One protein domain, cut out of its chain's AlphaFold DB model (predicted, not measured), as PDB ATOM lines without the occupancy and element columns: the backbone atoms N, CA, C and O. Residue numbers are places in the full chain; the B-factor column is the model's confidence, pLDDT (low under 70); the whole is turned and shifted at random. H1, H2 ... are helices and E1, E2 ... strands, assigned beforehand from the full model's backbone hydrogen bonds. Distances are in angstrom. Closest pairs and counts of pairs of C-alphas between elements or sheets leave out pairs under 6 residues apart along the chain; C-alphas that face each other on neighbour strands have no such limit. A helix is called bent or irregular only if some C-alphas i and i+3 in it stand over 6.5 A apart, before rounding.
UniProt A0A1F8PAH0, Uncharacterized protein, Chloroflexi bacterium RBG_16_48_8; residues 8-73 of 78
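What this domain is: This is residues 8 to 73 of the 78 residues of an uncharacterized protein of Chloroflexi bacterium RBG_16_48_8 (UniProt A0A1F8PAH0). A long, bent two-stranded hairpin, E1 and E2, has the short helix H1 packed over one face, and a long loop, residues 35 to 61, swings out from the end of E2 and returns to H1, with residues 39 to 45 sticking out. The 66 printed residues hold E1, E2 and H1 in that order, an antiparallel sheet and a mixed class of helices and strands. The whole is only just loose, close to compact, with a radius of gyration of the C-alphas of 13.2 A and spans of 34 by 32 by 23 A.

Where its parts are: E1, residues 8 to 19, begins at C-alpha 8 (29.454, -13.436, -10.223), is 24.5 A long and bends by 90 degrees at residue 11. E2, residues 24 to 34, is 28.9 A long and bends by 58 degrees at residue 30. H1, residues 62 to 71, is 14.4 A long and ends at C-alpha 71 (37.382, -19.440, 6.883).

How they stand to each other: E1 and E2 form an antiparallel hairpin at 160 degrees, with N 9 and O 32 at 2.8 A and N 26 and O 17 at 2.8 A, within hydrogen-bond range. The closest C-alphas of E1 and H1, Val 14 and Trp 68, are 6.2 A apart; those of E2 and H1, Ala 28 and Ala 64, 6.3 A. In H1 every O i to N i+4 pair is within hydrogen-bond range.

The domain as a whole: The C-alphas farthest apart, Phe 20 and Glu 36, are 34.7 A apart. The printed part has no cut; the link E1 to E2 is tight, E2 to H1 long. No printed residue is under 70 in pLDDT.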
ATOM      1  N   GLY A   8      28.715 -12.743 -11.279       93.75
ATOM      2  CA  GLY A   8      29.454 -13.436 -10.223       93.75
ATOM      3  C   GLY A   8      30.855 -13.879 -10.642       93.75
ATOM      4  O   GLY A   8      31.043 -14.467 -11.704       93.75
ATOM      5  N   GLU A   9      31.829 -13.670  -9.759       96.50
ATOM      6  CA  GLU A   9      33.181 -14.227  -9.829       96.50
ATOM      7  C   GLU A   9      33.368 -15.245  -8.696       96.50
ATOM      8  O   GLU A   9      33.194 -14.915  -7.518       96.50
ATOM      9  N   ILE A  10      33.748 -16.484  -9.027       97.19
ATOM     10  CA  ILE A  10      34.096 -17.486  -8.013       97.19
ATOM     11  C   ILE A  10      35.409 -17.072  -7.345       97.19
ATOM     12  O   ILE A  10      36.459 -17.040  -7.981       97.19
ATOM     13  N   VAL A  11      35.348 -16.815  -6.042       97.81
ATOM     14  CA  VAL A  11      36.513 -16.473  -5.218       97.81
ATOM     15  C   VAL A  11      37.186 -17.736  -4.696       97.81
ATOM     16  O   VAL A  11      38.409 -17.854  -4.726       97.81
ATOM     17  N   SER A  12      36.399 -18.690  -4.195       97.81
ATOM     18  CA  SER A  12      36.923 -19.948  -3.665       97.81
ATOM     19  C   SER A  12      35.857 -21.033  -3.600       97.81
ATOM     20  O   SER A  12      34.675 -20.757  -3.388       97.81
ATOM     21  N   PHE A  13      36.289 -22.287  -3.700       98.25
ATOM     22  CA  PHE A  13      35.463 -23.426  -3.322       98.25
ATOM     23  C   PHE A  13      35.410 -23.529  -1.794       98.25
ATOM     24  O   PHE A  13      36.453 -23.521  -1.145       98.25
ATOM     25  N   VAL A  14      34.204 -23.586  -1.229       98.06
ATOM     26  CA  VAL A  14      34.004 -23.720   0.223       98.06
ATOM     27  C   VAL A  14      34.037 -25.192   0.614       98.06
ATOM     28  O   VAL A  14      34.744 -25.564   1.544       98.06
ATOM     29  N   GLY A  15      33.307 -26.035  -0.116       97.81
ATOM     30  CA  GLY A  15      33.219 -27.457   0.186       97.81
ATOM     31  C   GLY A  15      32.046 -28.143  -0.499       97.81
ATOM     32  O   GLY A  15      31.266 -27.526  -1.232       97.81
ATOM     33  N   TYR A  16      31.926 -29.443  -0.245       97.69
ATOM     34  CA  TYR A  16      30.816 -30.268  -0.699       97.69
ATOM     35  C   TYR A  16      30.084 -30.875   0.499       97.69
ATOM     36  O   TYR A  16      30.706 -31.312   1.465       97.69
ATOM     37  N   TYR A  17      28.757 -30.906   0.427       96.56
ATOM     38  CA  TYR A  17      27.897 -31.289   1.544       96.56
ATOM     39  C   TYR A  17      26.820 -32.252   1.065       96.56
ATOM     40  O   TYR A  17      26.158 -32.017   0.053       96.56
ATOM     41  N   SER A  18      26.643 -33.351   1.789       95.00
ATOM     42  CA  SER A  18      25.582 -34.309   1.498       95.00
ATOM     43  C   SER A  18      24.221 -33.738   1.890       95.00
ATOM     44  O   SER A  18      24.063 -33.222   2.995       95.00
ATOM     45  N   PHE A  19      23.230 -33.894   1.013       93.88
ATOM     46  CA  PHE A  19      21.822 -33.661   1.324       93.88
ATOM     47  C   PHE A  19      21.044 -34.965   1.122       93.88
ATOM     48  O   PHE A  19      20.463 -35.234   0.064       93.88
ATOM     49  N   PHE A  20      21.123 -35.834   2.131       91.44
ATOM     50  CA  PHE A  20      20.694 -37.230   2.031       91.44
ATOM     51  C   PHE A  20      19.185 -37.382   1.834       91.44
ATOM     52  O   PHE A  20      18.761 -38.253   1.080       91.44
ATOM     53  N   GLU A  21      18.378 -36.505   2.429       90.06
ATOM     54  CA  GLU A  21      16.913 -36.517   2.356       90.06
ATOM     55  C   GLU A  21      16.391 -36.388   0.919       90.06
ATOM     56  O   GLU A  21      15.272 -36.805   0.616       90.06
ATOM     57  N   ARG A  22      17.206 -35.814   0.026       92.25
ATOM     58  CA  ARG A  22      16.911 -35.657  -1.402       92.25
ATOM     59  C   ARG A  22      17.832 -36.479  -2.307       92.25
ATOM     60  O   ARG A  22      17.688 -36.387  -3.521       92.25
ATOM     61  N   ASN A  23      18.753 -37.273  -1.748       95.56
ATOM     62  CA  ASN A  23      19.827 -37.950  -2.488       95.56
ATOM     63  C   ASN A  23      20.623 -36.977  -3.386       95.56
ATOM     64  O   ASN A  23      20.812 -37.210  -4.579       95.56
ATOM     65  N   GLN A  24      21.036 -35.844  -2.813       96.19
ATOM     66  CA  GLN A  24      21.707 -34.757  -3.525       96.19
ATOM     67  C   GLN A  24      23.072 -34.423  -2.913       96.19
ATOM     68  O   GLN A  24      23.345 -34.697  -1.742       96.19
ATOM     69  N   LEU A  25      23.921 -33.792  -3.726       96.12
ATOM     70  CA  LEU A  25      25.197 -33.205  -3.324       96.12
ATOM     71  C   LEU A  25      25.132 -31.691  -3.524       96.12
ATOM     72  O   LEU A  25      24.838 -31.227  -4.625       96.12
ATOM     73  N   ILE A  26      25.437 -30.930  -2.478       96.81
ATOM     74  CA  ILE A  26      25.573 -29.475  -2.540       96.81
ATOM     75  C   ILE A  26      27.050 -29.148  -2.753       96.81
ATOM     76  O   ILE A  26      27.890 -29.552  -1.951       96.81
ATOM     77  N   LEU A  27      27.360 -28.396  -3.809       97.94
ATOM     78  CA  LEU A  27      28.684 -27.819  -4.051       97.94
ATOM     79  C   LEU A  27      28.626 -26.327  -3.726       97.94
ATOM     80  O   LEU A  27      27.903 -25.582  -4.385       97.94
ATOM     81  N   ALA A  28      29.359 -25.892  -2.703       98.00
ATOM     82  CA  ALA A  28      29.305 -24.519  -2.222       98.00
ATOM     83  C   ALA A  28      30.531 -23.712  -2.667       98.00
ATOM     84  O   ALA A  28      31.678 -24.131  -2.482       98.00
ATOM     85  N   PHE A  29      30.278 -22.517  -3.195       97.88
ATOM     86  CA  PHE A  29      31.297 -21.572  -3.640       97.88
ATOM     87  C   PHE A  29      31.091 -20.223  -2.955       97.88
ATOM     88  O   PHE A  29      29.963 -19.763  -2.789       97.88
ATOM     89  N   HIS A  30      32.190 -19.569  -2.592       97.38
ATOM     90  CA  HIS A  30      32.187 -18.157  -2.247       97.38
ATOM     91  C   HIS A  30      32.270 -17.365  -3.547       97.38
ATOM     92  O   HIS A  30      33.236 -17.508  -4.301       97.38
ATOM     93  N   VAL A  31      31.258 -16.545  -3.803       96.44
ATOM     94  CA  VAL A  31      31.152 -15.729  -5.012       96.44
ATOM     95  C   VAL A  31      31.187 -14.258  -4.625       96.44
ATOM     96  O   VAL A  31      30.469 -13.828  -3.723       96.44
ATOM     97  N   ARG A  32      32.005 -13.478  -5.329       95.81
ATOM     98  CA  ARG A  32      31.911 -12.018  -5.331       95.81
ATOM     99  C   ARG A  32      30.951 -11.632  -6.446       95.81
ATOM    100  O   ARG A  32      31.213 -11.956  -7.597       95.81
ATOM    101  N   ALA A  33      29.867 -10.948  -6.106       94.44
ATOM    102  CA  ALA A  33      28.840 -10.557  -7.064       94.44
ATOM    103  C   ALA A  33      28.758  -9.031  -7.219       94.44
ATOM    104  O   ALA A  33      28.986  -8.296  -6.254       94.44
ATOM    105  N   GLN A  34      28.458  -8.560  -8.430       94.88
ATOM    106  CA  GLN A  34      28.311  -7.144  -8.782       94.88
ATOM    107  C   GLN A  34      27.091  -6.953  -9.695       94.88
ATOM    108  O   GLN A  34      26.708  -7.867 -10.424       94.88
ATOM    109  N   GLY A  35      26.478  -5.768  -9.649       94.06
ATOM    110  CA  GLY A  35      25.292  -5.429 -10.440       94.06
ATOM    111  C   GLY A  35      24.112  -4.962  -9.592       94.06
ATOM    112  O   GLY A  35      24.253  -4.678  -8.401       94.06
ATOM    113  N   GLU A  36      22.949  -4.863 -10.229       94.44
ATOM    114  CA  GLU A  36      21.680  -4.515  -9.589       94.44
ATOM    115  C   GLU A  36      20.898  -5.790  -9.260       94.44
ATOM    116  O   GLU A  36      20.744  -6.664 -10.108       94.44
ATOM    117  N   ILE A  37      20.400  -5.892  -8.026       93.62
ATOM    118  CA  ILE A  37      19.634  -7.057  -7.572       93.62
ATOM    119  C   ILE A  37      18.256  -7.048  -8.242       93.62
ATOM    120  O   ILE A  37      17.475  -6.118  -8.043       93.62
ATOM    121  N   GLN A  38      17.940  -8.111  -8.976       92.44
ATOM    122  CA  GLN A  38      16.642  -8.338  -9.613       92.44
ATOM    123  C   GLN A  38      16.138  -9.727  -9.224       92.44
ATOM    124  O   GLN A  38      16.768 -10.722  -9.567       92.44
ATOM    125  N   LEU A  39      15.023  -9.801  -8.494       90.62
ATOM    126  CA  LEU A  39      14.478 -11.075  -8.023       90.62
ATOM    127  C   LEU A  39      13.821 -11.836  -9.181       90.62
ATOM    128  O   LEU A  39      12.948 -11.299  -9.865       90.62
ATOM    129  N   GLY A  40      14.233 -13.088  -9.381       86.75
ATOM    130  CA  GLY A  40      13.537 -14.048 -10.235       86.75
ATOM    131  C   GLY A  40      12.233 -14.558  -9.611       86.75
ATOM    132  O   GLY A  40      11.962 -14.337  -8.434       86.75
ATOM    133  N   GLU A  41      11.434 -15.285 -10.396       87.25
ATOM    134  CA  GLU A  41      10.094 -15.751  -9.993       87.25
ATOM    135  C   GLU A  41      10.093 -16.719  -8.794       87.25
ATOM    136  O   GLU A  41       9.084 -16.846  -8.106       87.25
ATOM    137  N   GLU A  42      11.217 -17.389  -8.526       88.94
ATOM    138  CA  GLU A  42      11.361 -18.346  -7.420       88.94
ATOM    139  C   GLU A  42      11.683 -17.681  -6.067       88.94
ATOM    140  O   GLU A  42      11.660 -18.353  -5.035       88.94
ATOM    141  N   LEU A  43      11.984 -16.374  -6.044       90.06
ATOM    142  CA  LEU A  43      12.437 -15.657  -4.849       90.06
ATOM    143  C   LEU A  43      11.407 -14.639  -4.350       90.06
ATOM    144  O   LEU A  43      10.969 -13.764  -5.091       90.06
ATOM    145  N   GLU A  44      11.090 -14.694  -3.055       93.19
ATOM    146  CA  GLU A  44      10.193 -13.718  -2.417       93.19
ATOM    147  C   GLU A  44      10.909 -12.430  -1.978       93.19
ATOM    148  O   GLU A  44      10.371 -11.335  -2.135       93.19
ATOM    149  N   GLU A  45      12.114 -12.539  -1.406       93.88
ATOM    150  CA  GLU A  45      12.843 -11.406  -0.823       93.88
ATOM    151  C   GLU A  45      14.363 -11.607  -0.906       93.88
ATOM    152  O   GLU A  45      14.870 -12.731  -0.905       93.88
ATOM    153  N   VAL A  46      15.103 -10.493  -0.910       93.38
ATOM    154  CA  VAL A  46      16.557 -10.465  -0.730       93.38
ATOM    155  C   VAL A  46      16.938  -9.627   0.479       93.38
ATOM    156  O   VAL A  46      16.487  -8.494   0.641       93.38
ATOM    157  N   LYS A  47      17.863 -10.154   1.286       93.56
ATOM    158  CA  LYS A  47      18.439  -9.449   2.429       93.56
ATOM    159  C   LYS A  47      19.962  -9.488   2.406       93.56
ATOM    160  O   LYS A  47      20.567 -10.556   2.389       93.56
ATOM    161  N   LEU A  48      20.580  -8.312   2.506       94.25
ATOM    162  CA  LEU A  48      22.025  -8.171   2.680       94.25
ATOM    163  C   LEU A  48      22.361  -8.189   4.175       94.25
ATOM    164  O   LEU A  48      21.943  -7.307   4.927       94.25
ATOM    165  N   ILE A  49      23.099  -9.208   4.615       96.00
ATOM    166  CA  ILE A  49      23.467  -9.395   6.022       96.00
ATOM    167  C   ILE A  49      24.995  -9.370   6.147       96.00
ATOM    168  O   ILE A  49      25.663 -10.164   5.484       96.00
ATOM    169  N   PRO A  50      25.563  -8.499   7.000       96.06
ATOM    170  CA  PRO A  50      26.985  -8.539   7.326       96.06
ATOM    171  C   PRO A  50      27.411  -9.908   7.895       96.06
ATOM    172  O   PRO A  50      26.637 -10.501   8.656       96.06
ATOM    173  N   PRO A  51      28.626 -10.408   7.589       95.44
ATOM    174  CA  PRO A  51      29.072 -11.731   8.040       95.44
ATOM    175  C   PRO A  51      28.996 -11.945   9.559       95.44
ATOM    176  O   PRO A  51      28.638 -13.025  10.012       95.44
ATOM    177  N   ASP A  52      29.267 -10.915  10.358       95.81
ATOM    178  CA  ASP A  52      29.213 -10.944  11.827       95.81
ATOM    179  C   ASP A  52      27.785 -11.007  12.399       95.81
ATOM    180  O   ASP A  52      27.591 -11.250  13.590       95.81
ATOM    181  N   LYS A  53      26.765 -10.793  11.558       96.62
ATOM    182  CA  LYS A  53      25.349 -10.783  11.953       96.62
ATOM    183  C   LYS A  53      24.561 -11.975  11.429       96.62
ATOM    184  O   LYS A  53      23.451 -12.213  11.911       96.62
ATOM    185  N   VAL A  54      25.087 -12.707  10.449       96.31
ATOM    186  CA  VAL A  54      24.410 -13.886   9.908       96.31
ATOM    187  C   VAL A  54      24.677 -15.102  10.793       96.31
ATOM    188  O   VAL A  54      25.794 -15.342  11.243       96.31
ATOM    189  N   ARG A  55      23.626 -15.877  11.071       94.88
ATOM    190  CA  ARG A  55      23.721 -17.124  11.837       94.88
ATOM    191  C   ARG A  55      23.501 -18.307  10.898       94.88
ATOM    192  O   ARG A  55      22.461 -18.336  10.238       94.88
ATOM    193  N   PRO A  56      24.427 -19.279  10.839       96.38
ATOM    194  CA  PRO A  56      24.197 -20.518  10.107       96.38
ATOM    195  C   PRO A  56      22.977 -21.272  10.641       96.38
ATOM    196  O   PRO A  56      22.751 -21.326  11.851       96.38
ATOM    197  N   TRP A  57      22.212 -21.886   9.741       94.94
ATOM    198  CA  TRP A  57      21.162 -22.847  10.084       94.94
ATOM    199  C   TRP A  57      21.707 -24.282  10.065       94.94
ATOM    200  O   TRP A  57      22.820 -24.541   9.610       94.94
ATOM    201  N   SER A  58      20.952 -25.232  10.616       91.44
ATOM    202  CA  SER A  58      21.459 -26.582  10.898       91.44
ATOM    203  C   SER A  58      21.501 -27.530   9.694       91.44
ATOM    204  O   SER A  58      22.217 -28.525   9.752       91.44
ATOM    205  N   MET A  59      20.753 -27.258   8.619       90.38
ATOM    206  CA  MET A  59      20.551 -28.194   7.498       90.38
ATOM    207  C   MET A  59      20.778 -27.538   6.129       90.38
ATOM    208  O   MET A  59      20.930 -26.321   6.029       90.38
ATOM    209  N   GLY A  60      20.786 -28.337   5.059       91.06
ATOM    210  CA  GLY A  60      20.935 -27.845   3.686       91.06
ATOM    211  C   GLY A  60      22.247 -27.081   3.487       91.06
ATOM    212  O   GLY A  60      23.325 -27.623   3.708       91.06
ATOM    213  N   THR A  61      22.157 -25.813   3.092       94.50
ATOM    214  CA  THR A  61      23.304 -24.917   2.854       94.50
ATOM    215  C   THR A  61      23.900 -24.296   4.125       94.50
ATOM    216  O   THR A  61      24.965 -23.683   4.069       94.50
ATOM    217  N   GLY A  62      23.274 -24.474   5.291       96.12
ATOM    218  CA  GLY A  62      23.743 -23.908   6.557       96.12
ATOM    219  C   GLY A  62      25.158 -24.352   6.981       96.12
ATOM    220  O   GLY A  62      25.965 -23.492   7.342       96.12
ATOM    221  N   PRO A  63      25.524 -25.647   6.878       96.50
ATOM    222  CA  PRO A  63      26.896 -26.114   7.088       96.50
ATOM    223  C   PRO A  63      27.935 -25.407   6.205       96.50
ATOM    224  O   PRO A  63      28.992 -25.032   6.708       96.50
ATOM    225  N   ALA A  64      27.613 -25.143   4.932       97.62
ATOM    226  CA  ALA A  64      28.494 -24.393   4.037       97.62
ATOM    227  C   ALA A  64      28.709 -22.951   4.511       97.62
ATOM    228  O   ALA A  64      29.838 -22.464   4.513       97.62
ATOM    229  N   LEU A  65      27.646 -22.278   4.968       97.50
ATOM    230  CA  LEU A  65      27.764 -20.925   5.513       97.50
ATOM    231  C   LEU A  65      28.637 -20.895   6.774       97.50
ATOM    232  O   LEU A  65      29.465 -19.999   6.916       97.50
ATOM    233  N   ARG A  66      28.484 -21.871   7.679       97.38
ATOM    234  CA  ARG A  66      29.321 -21.983   8.886       97.38
ATOM    235  C   ARG A  66      30.797 -22.116   8.524       97.38
ATOM    236  O   ARG A  66      31.614 -21.358   9.040       97.38
ATOM    237  N   ASP A  67      31.131 -23.057   7.648       97.50
ATOM    238  CA  ASP A  67      32.522 -23.324   7.281       97.50
ATOM    239  C   ASP A  67      33.131 -22.121   6.543       97.50
ATOM    240  O   ASP A  67      34.277 -21.741   6.797       97.50
ATOM    241  N   TRP A  68      32.336 -21.436   5.710       97.62
ATOM    242  CA  TRP A  68      32.743 -20.167   5.117       97.62
ATOM    243  C   TRP A  68      33.029 -19.102   6.186       97.62
ATOM    244  O   TRP A  68      34.109 -18.519   6.167       97.62
ATOM    245  N   LEU A  69      32.148 -18.884   7.168       97.44
ATOM    246  CA  LEU A  69      32.377 -17.909   8.245       97.44
ATOM    247  C   LEU A  69      33.617 -18.230   9.098       97.44
ATOM    248  O   LEU A  69      34.330 -17.308   9.503       97.44
ATOM    249  N   ILE A  70      33.908 -19.513   9.340       96.56
ATOM    250  CA  ILE A  70      35.152 -19.956   9.993       96.56
ATOM    251  C   ILE A  70      36.361 -19.580   9.127       96.56
ATOM    252  O   ILE A  70      37.318 -18.989   9.627       96.56
ATOM    253  N   SER A  71      36.307 -19.832   7.811       95.56
ATOM    254  CA  SER A  71      37.382 -19.440   6.883       95.56
ATOM    255  C   SER A  71      37.622 -17.923   6.852       95.56
ATOM    256  O   SER A  71      38.753 -17.475   6.668       95.56
ATOM    257  N   GLN A  72      36.568 -17.131   7.088       95.31
ATOM    258  CA  GLN A  72      36.635 -15.673   7.186       95.31
ATOM    259  C   GLN A  72      37.059 -15.178   8.581       95.31
ATOM    260  O   GLN A  72      37.149 -13.971   8.790       95.31
ATOM    261  N   LYS A  73      37.332 -16.083   9.538       94.44
ATOM    262  CA  LYS A  73      37.648 -15.779  10.949       94.44
ATOM    263  C   LYS A  73      36.548 -14.991  11.672       94.44
ATOM    264  O   LYS A  73      36.826 -14.258  12.618       94.44
TER     265      LYS A  73